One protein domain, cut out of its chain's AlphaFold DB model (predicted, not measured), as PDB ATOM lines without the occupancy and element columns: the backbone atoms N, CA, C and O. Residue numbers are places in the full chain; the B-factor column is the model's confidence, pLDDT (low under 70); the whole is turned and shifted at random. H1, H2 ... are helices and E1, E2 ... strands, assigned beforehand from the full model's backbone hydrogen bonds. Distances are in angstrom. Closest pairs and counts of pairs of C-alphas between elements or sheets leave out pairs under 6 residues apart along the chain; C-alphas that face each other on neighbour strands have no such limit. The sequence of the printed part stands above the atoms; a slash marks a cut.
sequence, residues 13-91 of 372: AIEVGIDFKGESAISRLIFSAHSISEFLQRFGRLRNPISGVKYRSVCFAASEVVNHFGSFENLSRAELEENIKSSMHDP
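What this domain is: This is residues 13 to 91 of the 372 residues of the protein "CRISPR-associated helicase Cas3" of Methanosarcina mazei S-6 (UniProt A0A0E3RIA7). A ribbon of two parallel strands, E1 and E2, has H2 packed over one face, with a helical hairpin, H3 and H4, toward one end. The printed part has 79 residues with four named helices and two named strands, in the order H1 E1 H2 E2 H3 H4, class mixed. It is compact, radius of gyration of the C-alphas 13.2 A, spanning 36 by 28 by 19 A.

How they stand to each other: E1, residues 28 to 32, and E2, residues 56 to 60, are parallel neighbours; N 29 and O 56, 3.0 A apart, are within hydrogen-bond range. With H2, residues 36 to 46, they form a strand-helix-strand unit, parallel strands with a helix between, its crossover right-handed. The closest C-alphas of E1 and H2, Phe 31 and Arg 42, are 7.3 A apart. H3, residues 63 to 69, touches H4, residues 77 to 87, in a hairpin, closest C-alphas Val 65 and Ser 87, 5.4 A. H1, residues 14 to 17, only just touches H2, with 3 pairs of C-alphas within 8 A, the closest Glu 15 and Arg 42, 6.1 A. O i to N i+4 pairs are all within range in H3 and H4, 5 of 7 in H2; H1 is too short for one.

Where its parts are: H2 is 16.3 A long, H4 15.3 A. E1 begins at C-alpha 28 (-31.680, 24.554, -28.532); H4 ends at C-alpha 87 (-19.360, 42.364, -38.804).

The domain as a whole: The printed part has no cut and no long link. The farthest C-alphas, Gly 52 and Pro 91, are 38.1 A apart. In 17 residues, among them 13 to 19, pLDDT is under 70.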
ATOM      1  N   ALA A  13     -42.438  33.042 -39.565       53.75
ATOM      2  CA  ALA A  13     -43.671  33.088 -38.774       53.75
ATOM      3  C   ALA A  13     -43.450  32.726 -37.289       53.75
ATOM      4  O   ALA A  13     -44.067  33.325 -36.407       53.75
ATOM      5  N   ILE A  14     -42.503  31.823 -37.003       61.62
ATOM      6  CA  ILE A  14     -42.096  31.478 -35.631       61.62
ATOM      7  C   ILE A  14     -41.397  32.667 -34.946       61.62
ATOM      8  O   ILE A  14     -41.427  32.795 -33.723       61.62
ATOM      9  N   GLU A  15     -40.803  33.585 -35.717       58.59
ATOM     10  CA  GLU A  15     -40.052  34.727 -35.184       58.59
ATOM     11  C   GLU A  15     -40.924  35.826 -34.584       58.59
ATOM     12  O   GLU A  15     -40.379  36.676 -33.882       58.59
ATOM     13  N   VAL A  16     -42.231  35.859 -34.857       55.31
ATOM     14  CA  VAL A  16     -43.100  36.981 -34.449       55.31
ATOM     15  C   VAL A  16     -44.436  36.511 -33.869       55.31
ATOM     16  O   VAL A  16     -44.987  37.200 -33.017       55.31
ATOM     17  N   GLY A  17     -44.940  35.337 -34.272       50.62
ATOM     18  CA  GLY A  17     -46.294  34.887 -33.928       50.62
ATOM     19  C   GLY A  17     -46.412  33.879 -32.784       50.62
ATOM     20  O   GLY A  17     -47.532  33.583 -32.381       50.62
ATOM     21  N   ILE A  18     -45.302  33.327 -32.272       63.06
ATOM     22  CA  ILE A  18     -45.329  32.247 -31.272       63.06
ATOM     23  C   ILE A  18     -44.361  32.564 -30.124       63.06
ATOM     24  O   ILE A  18     -43.189  32.887 -30.340       63.06
ATOM     25  N   ASP A  19     -44.865  32.489 -28.892       64.69
ATOM     26  CA  ASP A  19     -44.094  32.685 -27.664       64.69
ATOM     27  C   ASP A  19     -43.854  31.330 -26.985       64.69
ATOM     28  O   ASP A  19     -44.799  30.619 -26.652       64.69
ATOM     29  N   PHE A  20     -42.585  30.963 -26.808       72.31
ATOM     30  CA  PHE A  20     -42.176  29.676 -26.240       72.31
ATOM     31  C   PHE A  20     -41.818  29.872 -24.767       72.31
ATOM     32  O   PHE A  20     -40.805  30.501 -24.447       72.31
ATOM     33  N   LYS A  21     -42.654  29.357 -23.860       70.50
ATOM     34  CA  LYS A  21     -42.529  29.547 -22.407       70.50
ATOM     35  C   LYS A  21     -42.872  28.264 -21.653       70.50
ATOM     36  O   LYS A  21     -43.676  27.462 -22.110       70.50
ATOM     37  N   GLY A  22     -42.303  28.105 -20.458       71.06
ATOM     38  CA  GLY A  22     -42.572  26.937 -19.616       71.06
ATOM     39  C   GLY A  22     -42.096  25.646 -20.282       71.06
ATOM     40  O   GLY A  22     -40.961  25.580 -20.742       71.06
ATOM     41  N   GLU A  23     -42.962  24.638 -20.356       66.81
ATOM     42  CA  GLU A  23     -42.634  23.313 -20.907       66.81
ATOM     43  C   GLU A  23     -42.318  23.327 -22.413       66.81
ATOM     44  O   GLU A  23     -41.647  22.424 -22.901       66.81
ATOM     45  N   SER A  24     -42.721  24.376 -23.140       69.50
ATOM     46  CA  SER A  24     -42.423  24.557 -24.568       69.50
ATOM     47  C   SER A  24     -41.211  25.459 -24.843       69.50
ATOM     48  O   SER A  24     -40.963  25.823 -25.993       69.50
ATOM     49  N   ALA A  25     -40.447  25.852 -23.812       73.88
ATOM     50  CA  ALA A  25     -39.301  26.748 -23.970       73.88
ATOM     51  C   ALA A  25     -38.195  26.138 -24.851       73.88
ATOM     52  O   ALA A  25     -37.730  25.015 -24.642       73.88
ATOM     53  N   ILE A  26     -37.695  26.928 -25.803       78.56
ATOM     54  CA  ILE A  26     -36.638  26.495 -26.719       78.56
ATOM     55  C   ILE A  26     -35.295  26.520 -25.988       78.56
ATOM     56  O   ILE A  26     -34.748  27.583 -25.709       78.56
ATOM     57  N   SER A  27     -34.726  25.347 -25.713       81.44
ATOM     58  CA  SER A  27     -33.378  25.220 -25.131       81.44
ATOM     59  C   SER A  27     -32.265  25.111 -26.179       81.44
ATOM     60  O   SER A  27     -31.095  25.378 -25.887       81.44
ATOM     61  N   ARG A  28     -32.612  24.723 -27.412       86.25
ATOM     62  CA  ARG A  28     -31.680  24.554 -28.532       86.25
ATOM     63  C   ARG A  28     -32.223  25.242 -29.772       86.25
ATOM     64  O   ARG A  28     -33.309  24.906 -30.226       86.25
ATOM     65  N   LEU A  29     -31.451  26.166 -30.334       87.25
ATOM     66  CA  LEU A  29     -31.842  26.919 -31.524       87.25
ATOM     67  C   LEU A  29     -30.836  26.702 -32.655       87.25
ATOM     68  O   LEU A  29     -29.636  26.890 -32.463       87.25
ATOM     69  N   ILE A  30     -31.321  26.357 -33.845       87.81
ATOM     70  CA  ILE A  30     -30.522  26.330 -35.073       87.81
ATOM     71  C   ILE A  30     -31.180  27.285 -36.057       87.81
ATOM     72  O   ILE A  30     -32.369  27.158 -36.336       87.81
ATOM     73  N   PHE A  31     -30.429  28.259 -36.560       85.00
ATOM     74  CA  PHE A  31     -30.980  29.279 -37.443       85.00
ATOM     75  C   PHE A  31     -29.933  29.827 -38.410       85.00
ATOM     76  O   PHE A  31     -28.734  29.732 -38.175       85.00
ATOM     77  N   SER A  32     -30.386  30.416 -39.510       79.06
ATOM     78  CA  SER A  32     -29.583  31.341 -40.315       79.06
ATOM     79  C   SER A  32     -29.943  32.782 -39.950       79.06
ATOM     80  O   SER A  32     -31.014  33.025 -39.406       79.06
ATOM     81  N   ALA A  33     -29.104  33.765 -40.240       72.81
ATOM     82  CA  ALA A  33     -29.527  35.162 -40.181       72.81
ATOM     83  C   ALA A  33     -28.858  35.951 -41.299       72.81
ATOM     84  O   ALA A  33     -27.656  35.807 -41.531       72.81
ATOM     85  N   HIS A  34     -29.637  36.777 -41.997       66.44
ATOM     86  CA  HIS A  34     -29.141  37.582 -43.115       66.44
ATOM     87  C   HIS A  34     -29.170  39.088 -42.822       66.44
ATOM     88  O   HIS A  34     -28.689  39.875 -43.629       66.44
ATOM     89  N   SER A  35     -29.696  39.488 -41.661       67.75
ATOM     90  CA  SER A  35     -29.672  40.861 -41.148       67.75
ATOM     91  C   SER A  35     -29.478  40.864 -39.632       67.75
ATOM     92  O   SER A  35     -29.717  39.854 -38.962       67.75
ATOM     93  N   ILE A  36     -29.093  42.017 -39.081       74.50
ATOM     94  CA  ILE A  36     -28.887  42.195 -37.636       74.50
ATOM     95  C   ILE A  36     -30.211  41.973 -36.895       74.50
ATOM     96  O   ILE A  36     -30.262  41.297 -35.870       74.50
ATOM     97  N   SER A  37     -31.306  42.509 -37.446       72.06
ATOM     98  CA  SER A  37     -32.643  42.375 -36.861       72.06
ATOM     99  C   SER A  37     -33.093  40.917 -36.786       72.06
ATOM    100  O   SER A  37     -33.596  40.496 -35.748       72.06
ATOM    101  N   GLU A  38     -32.906  40.142 -37.860       75.75
ATOM    102  CA  GLU A  38     -33.253  38.715 -37.874       75.75
ATOM    103  C   GLU A  38     -32.409  37.927 -36.881       75.75
ATOM    104  O   GLU A  38     -32.945  37.091 -36.156       75.75
ATOM    105  N   PHE A  39     -31.105  38.220 -36.799       83.81
ATOM    106  CA  PHE A  39     -30.242  37.572 -35.820       83.81
ATOM    107  C   PHE A  39     -30.768  37.799 -34.402       83.81
ATOM    108  O   PHE A  39     -30.998  36.842 -33.667       83.81
ATOM    109  N   LEU A  40     -30.993  39.059 -34.021       82.56
ATOM    110  CA  LEU A  40     -31.387  39.411 -32.657       82.56
ATOM    111  C   LEU A  40     -32.786  38.902 -32.300       82.56
ATOM    112  O   LEU A  40     -33.008  38.481 -31.164       82.56
ATOM    113  N   GLN A  41     -33.719  38.903 -33.254       77.31
ATOM    114  CA  GLN A  41     -35.061  38.352 -33.054       77.31
ATOM    115  C   GLN A  41     -35.032  36.832 -32.875       77.31
ATOM    116  O   GLN A  41     -35.633  36.327 -31.926       77.31
ATOM    117  N   ARG A  42     -34.309  36.108 -33.742       81.50
ATOM    118  CA  ARG A  42     -34.181  34.644 -33.672       81.50
ATOM    119  C   ARG A  42     -33.431  34.221 -32.415       81.50
ATOM    120  O   ARG A  42     -33.946  33.422 -31.641       81.50
ATOM    121  N   PHE A  43     -32.271  34.817 -32.151       85.31
ATOM    122  CA  PHE A  43     -31.488  34.551 -30.944       85.31
ATOM    123  C   PHE A  43     -32.269  34.896 -29.666       85.31
ATOM    124  O   PHE A  43     -32.213  34.174 -28.672       85.31
ATOM    125  N   GLY A  44     -33.088  35.951 -29.715       79.12
ATOM    126  CA  GLY A  44     -34.004  36.339 -28.648       79.12
ATOM    127  C   GLY A  44     -35.065  35.291 -28.292       79.12
ATOM    128  O   GLY A  44     -35.690  35.426 -27.247       79.12
ATOM    129  N   ARG A  45     -35.255  34.227 -29.083       77.56
ATOM    130  CA  ARG A  45     -36.163  33.115 -28.739       77.56
ATOM    131  C   ARG A  45     -35.614  32.199 -27.646       77.56
ATOM    132  O   ARG A  45     -36.367  31.421 -27.078       77.56
ATOM    133  N   LEU A  46     -34.338  32.349 -27.295       78.00
ATOM    134  CA  LEU A  46     -33.733  31.724 -26.115       78.00
ATOM    135  C   LEU A  46     -34.006  32.521 -24.823       78.00
ATOM    136  O   LEU A  46     -33.433  32.218 -23.777       78.00
ATOM    137  N   ARG A  47     -34.834  33.577 -24.875       65.94
ATOM    138  CA  ARG A  47     -35.255  34.328 -23.683       65.94
ATOM    139  C   ARG A  47     -36.149  33.440 -22.812       65.94
ATOM    140  O   ARG A  47     -36.980  32.707 -23.331       65.94
ATOM    141  N   ASN A  48     -36.006  33.575 -21.493       67.31
ATOM    142  CA  ASN A  48     -36.644  32.764 -20.439       67.31
ATOM    143  C   ASN A  48     -35.953  31.412 -20.187       67.31
ATOM    144  O   ASN A  48     -36.556  30.355 -20.393       67.31
ATOM    145  N   PRO A  49     -34.689  31.426 -19.725       67.00
ATOM    146  CA  PRO A  49     -34.010  30.201 -19.358       67.00
ATOM    147  C   PRO A  49     -34.703  29.519 -18.174       67.00
ATOM    148  O   PRO A  49     -34.918  30.122 -17.124       67.00
ATOM    149  N   ILE A  50     -35.018  28.240 -18.338       73.00
ATOM    150  CA  ILE A  50     -35.405  27.348 -17.255       73.00
ATOM    151  C   ILE A  50     -34.150  27.092 -16.421       73.00
ATOM    152  O   ILE A  50     -33.092  26.732 -16.950       73.00
ATOM    153  N   SER A  51     -34.262  27.294 -15.108       71.69
ATOM    154  CA  SER A  51     -33.157  27.071 -14.175       71.69
ATOM    155  C   SER A  51     -32.617  25.640 -14.297       71.69
ATOM    156  O   SER A  51     -33.384  24.681 -14.348       71.69
ATOM    157  N   GLY A  52     -31.292  25.495 -14.365       75.12
ATOM    158  CA  GLY A  52     -30.618  24.197 -14.500       75.12
ATOM    159  C   GLY A  52     -30.536  23.635 -15.926       75.12
ATOM    160  O   GLY A  52     -29.861  22.626 -16.133       75.12
ATOM    161  N   VAL A  53     -31.147  24.279 -16.927       78.62
ATOM    162  CA  VAL A  53     -31.062  23.851 -18.333       78.62
ATOM    163  C   VAL A  53     -29.934  24.594 -19.051       78.62
ATOM    164  O   VAL A  53     -29.822  25.816 -18.982       78.62
ATOM    165  N   LYS A  54     -29.079  23.860 -19.776       80.38
ATOM    166  CA  LYS A  54     -28.012  24.447 -20.601       80.38
ATOM    167  C   LYS A  54     -28.543  24.794 -21.991       80.38
ATOM    168  O   LYS A  54     -28.815  23.897 -22.789       80.38
ATOM    169  N   TYR A  55     -28.610  26.084 -22.291       84.25
ATOM    170  CA  TYR A  55     -29.063  26.598 -23.581       84.25
ATOM    171  C   TYR A  55     -27.934  26.561 -24.614       84.25
ATOM    172  O   TYR A  55     -26.768  26.788 -24.282       84.25
ATOM    173  N   ARG A  56     -28.263  26.250 -25.870       87.12
ATOM    174  CA  ARG A  56     -27.306  26.278 -26.988       87.12
ATOM    175  C   ARG A  56     -27.939  26.861 -28.242       87.12
ATOM    176  O   ARG A  56     -29.093  26.582 -28.547       87.12
ATOM    177  N   SER A  57     -27.148  27.599 -29.010       88.38
ATOM    178  CA  SER A  57     -27.554  28.097 -30.321       88.38
ATOM    179  C   SER A  57     -26.481  27.845 -31.363       88.38
ATOM    180  O   SER A  57     -25.302  28.024 -31.069       88.38
ATOM    181  N   VAL A  58     -26.888  27.523 -32.585       89.12
ATOM    182  CA  VAL A  58     -26.013  27.492 -33.756       89.12
ATOM    183  C   VAL A  58     -26.599  28.432 -34.801       89.12
ATOM    184  O   VAL A  58     -27.718  28.225 -35.270       89.12
ATOM    185  N   CYS A  59     -25.841  29.471 -35.149       86.75
ATOM    186  CA  CYS A  59     -26.186  30.382 -36.232       86.75
ATOM    187  C   CYS A  59     -25.319  30.076 -37.453       86.75
ATOM    188  O   CYS A  59     -24.093  30.127 -37.370       86.75
ATOM    189  N   PHE A  60     -25.942  29.827 -38.600       82.12
ATOM    190  CA  PHE A  60     -25.255  29.836 -39.886       82.12
ATOM    191  C   PHE A  60     -25.130  31.280 -40.380       82.12
ATOM    192  O   PHE A  60     -26.136  31.964 -40.591       82.12
ATOM    193  N   ALA A  61     -23.893  31.739 -40.554       78.88
ATOM    194  CA  ALA A  61     -23.555  33.088 -40.997       78.88
ATOM    195  C   ALA A  61     -22.453  33.050 -42.067       78.88
ATOM    196  O   ALA A  61     -21.845  32.008 -42.314       78.88
ATOM    197  N   ALA A  62     -22.203  34.191 -42.715       72.00
ATOM    198  CA  ALA A  62     -21.100  34.329 -43.663       72.00
ATOM    199  C   ALA A  62     -19.741  34.127 -42.970       72.00
ATOM    200  O   ALA A  62     -19.583  34.479 -41.800       72.00
ATOM    201  N   SER A  63     -18.749  33.611 -43.700       73.25
ATOM    202  CA  SER A  63     -17.433  33.257 -43.148       73.25
ATOM    203  C   SER A  63     -16.733  34.421 -42.445       73.25
ATOM    204  O   SER A  63     -16.095  34.212 -41.425       73.25
ATOM    205  N   GLU A  64     -16.893  35.651 -42.938       73.94
ATOM    206  CA  GLU A  64     -16.347  36.862 -42.303       73.94
ATOM    207  C   GLU A  64     -16.904  37.071 -40.890       73.94
ATOM    208  O   GLU A  64     -16.153  37.331 -39.954       73.94
ATOM    209  N   VAL A  65     -18.216  36.877 -40.722       82.31
ATOM    210  CA  VAL A  65     -18.902  36.979 -39.428       82.31
ATOM    211  C   VAL A  65     -18.436  35.857 -38.506       82.31
ATOM    212  O   VAL A  65     -18.111  36.104 -37.349       82.31
ATOM    213  N   VAL A  66     -18.354  34.626 -39.017       82.56
ATOM    214  CA  VAL A  66     -17.877  33.472 -38.239       82.56
ATOM    215  C   VAL A  66     -16.437  33.687 -37.770       82.56
ATOM    216  O   VAL A  66     -16.143  33.467 -36.600       82.56
ATOM    217  N   ASN A  67     -15.557  34.169 -38.647       83.12
ATOM    218  CA  ASN A  67     -14.160  34.445 -38.320       83.12
ATOM    219  C   ASN A  67     -14.030  35.572 -37.289       83.12
ATOM    220  O   ASN A  67     -13.231  35.446 -36.364       83.12
ATOM    221  N   HIS A  68     -14.836  36.636 -37.415       87.25
ATOM    222  CA  HIS A  68     -14.890  37.727 -36.436       87.25
ATOM    223  C   HIS A  68     -15.218  37.188 -35.041       87.25
ATOM    224  O   HIS A  68     -14.465  37.403 -34.091       87.25
ATOM    225  N   PHE A  69     -16.294  36.402 -34.934       88.62
ATOM    226  CA  PHE A  69     -16.743  35.833 -33.662       88.62
ATOM    227  C   PHE A  69     -15.896  34.659 -33.156       88.62
ATOM    228  O   PHE A  69     -15.921  34.376 -31.963       88.62
ATOM    229  N   GLY A  70     -15.108  34.010 -34.017       84.50
ATOM    230  CA  GLY A  70     -14.253  32.877 -33.649       84.50
ATOM    231  C   GLY A  70     -13.148  33.219 -32.644       84.50
ATOM    232  O   GLY A  70     -12.583  32.315 -32.034       84.50
ATOM    233  N   SER A  71     -12.855  34.507 -32.455       85.06
ATOM    234  CA  SER A  71     -11.878  35.002 -31.478       85.06
ATOM    235  C   SER A  71     -12.463  35.294 -30.089       85.06
ATOM    236  O   SER A  71     -11.706  35.553 -29.153       85.06
ATOM    237  N   PHE A  72     -13.790  35.239 -29.927       88.25
ATOM    238  CA  PHE A  72     -14.468  35.583 -28.679       88.25
ATOM    239  C   PHE A  72     -14.940  34.329 -27.934       88.25
ATOM    240  O   PHE A  72     -15.711  33.534 -28.465       88.25
ATOM    241  N   GLU A  73     -14.536  34.182 -26.669       87.88
ATOM    242  CA  GLU A  73     -15.045  33.109 -25.798       87.88
ATOM    243  C   GLU A  73     -16.333  33.506 -25.068       87.88
ATOM    244  O   GLU A  73     -17.238  32.689 -24.908       87.88
ATOM    245  N   ASN A  74     -16.422  34.763 -24.622       90.06
ATOM    246  CA  ASN A  74     -17.557  35.299 -23.879       90.06
ATOM    247  C   ASN A  74     -17.841  36.733 -24.326       90.06
ATOM    248  O   ASN A  74     -16.918  37.519 -24.522       90.06
ATOM    249  N   LEU A  75     -19.123  37.068 -24.453       89.56
ATOM    250  CA  LEU A  75     -19.593  38.397 -24.830       89.56
ATOM    251  C   LEU A  75     -20.797  38.768 -23.976       89.56
ATOM    252  O   LEU A  75     -21.713  37.960 -23.787       89.56
ATOM    253  N   SER A  76     -20.832  40.008 -23.497       85.75
ATOM    254  CA  SER A  76     -22.074  40.586 -23.004       85.75
ATOM    255  C   SER A  76     -23.062  40.773 -24.158       85.75
ATOM    256  O   SER A  76     -22.710  40.800 -25.339       85.75
ATOM    257  N   ARG A  77     -24.338  40.952 -23.816       80.12
ATOM    258  CA  ARG A  77     -25.375  41.215 -24.817       80.12
ATOM    259  C   ARG A  77     -25.107  42.492 -25.622       80.12
ATOM    260  O   ARG A  77     -25.352  42.502 -26.823       80.12
ATOM    261  N   ALA A  78     -24.624  43.546 -24.966       81.31
ATOM    262  CA  ALA A  78     -24.322  44.812 -25.629       81.31
ATOM    263  C   ALA A  78     -23.160  44.652 -26.621       81.31
ATOM    264  O   ALA A  78     -23.275  45.082 -27.766       81.31
ATOM    265  N   GLU A  79     -22.096  43.949 -26.217       87.62
ATOM    266  CA  GLU A  79     -20.951  43.670 -27.091       87.62
ATOM    267  C   GLU A  79     -21.340  42.761 -28.259       87.62
ATOM    268  O   GLU A  79     -20.893  42.993 -29.379       87.62
ATOM    269  N   LEU A  80     -22.203  41.763 -28.041       86.50
ATOM    270  CA  LEU A  80     -22.741  40.935 -29.122       86.50
ATOM    271  C   LEU A  80     -23.497  41.794 -30.145       86.50
ATOM    272  O   LEU A  80     -23.248  41.684 -31.343       86.50
ATOM    273  N   GLU A  81     -24.398  42.667 -29.687       83.25
ATOM    274  CA  GLU A  81     -25.169  43.555 -30.565       83.25
ATOM    275  C   GLU A  81     -24.277  44.529 -31.351       83.25
ATOM    276  O   GLU A  81     -24.551  44.796 -32.523       83.25
ATOM    277  N   GLU A  82     -23.224  45.064 -30.733       83.25
ATOM    278  CA  GLU A  82     -22.270  45.968 -31.381       83.25
ATOM    279  C   GLU A  82     -21.384  45.244 -32.401       83.25
ATOM    280  O   GLU A  82     -21.306  45.669 -33.554       83.25
ATOM    281  N   ASN A  83     -20.798  44.104 -32.025       85.94
ATOM    282  CA  ASN A  83     -19.943  43.322 -32.917       85.94
ATOM    283  C   ASN A  83     -20.722  42.806 -34.130       85.94
ATOM    284  O   ASN A  83     -20.223  42.866 -35.253       85.94
ATOM    285  N   ILE A  84     -21.974  42.379 -33.931       83.56
ATOM    286  CA  ILE A  84     -22.855  41.964 -35.026       83.56
ATOM    287  C   ILE A  84     -23.122  43.130 -35.978       83.56
ATOM    288  O   ILE A  84     -23.089  42.933 -37.191       83.56
ATOM    289  N   LYS A  85     -23.349  44.345 -35.457       76.31
ATOM    290  CA  LYS A  85     -23.529  45.545 -36.291       76.31
ATOM    291  C   LYS A  85     -22.292  45.867 -37.124       76.31
ATOM    292  O   LYS A  85     -22.450  46.338 -38.246       76.31
ATOM    293  N   SER A  86     -21.092  45.630 -36.592       74.12
ATOM    294  CA  SER A  86     -19.839  45.881 -37.313       74.12
ATOM    295  C   SER A  86     -19.448  44.772 -38.290       74.12
ATOM    296  O   SER A  86     -18.798  45.060 -39.288       74.12
ATOM    297  N   SER A  87     -19.813  43.516 -38.015       75.94
ATOM    298  CA  SER A  87     -19.360  42.364 -38.804       75.94
ATOM    299  C   SER A  87     -20.388  41.884 -39.828       75.94
ATOM    300  O   SER A  87     -20.014  41.312 -40.848       75.94
ATOM    301  N   MET A  88     -21.691  42.040 -39.557       71.44
ATOM    302  CA  MET A  88     -22.735  41.662 -40.509       71.44
ATOM    303  C   MET A  88     -23.006  42.815 -41.472       71.44
ATOM    304  O   MET A  88     -23.474  43.882 -41.075       71.44
ATOM    305  N   HIS A  89     -22.802  42.557 -42.763       60.16
ATOM    306  CA  HIS A  89     -23.221  43.453 -43.840       60.16
ATOM    307  C   HIS A  89     -24.747  43.434 -43.969       60.16
ATOM    308  O   HIS A  89     -25.309  42.703 -44.783       60.16
ATOM    309  N   ASP A  90     -25.429  44.184 -43.101       54.81
ATOM    310  CA  ASP A  90     -26.888  44.279 -43.124       54.81
ATOM    311  C   ASP A  90     -27.353  44.979 -44.415       54.81
ATOM    312  O   ASP A  90     -27.047  46.162 -44.604       54.81
ATOM    313  N   PRO A  91     -28.144  44.308 -45.275       49.00
ATOM    314  CA  PRO A  91     -28.709  44.905 -46.479       49.00
ATOM    315  C   PRO A  91     -29.768  45.976 -46.169       49.00
ATOM    316  O   PRO A  91     -30.437  46.414 -47.097       49.00
TER     317      PRO A  91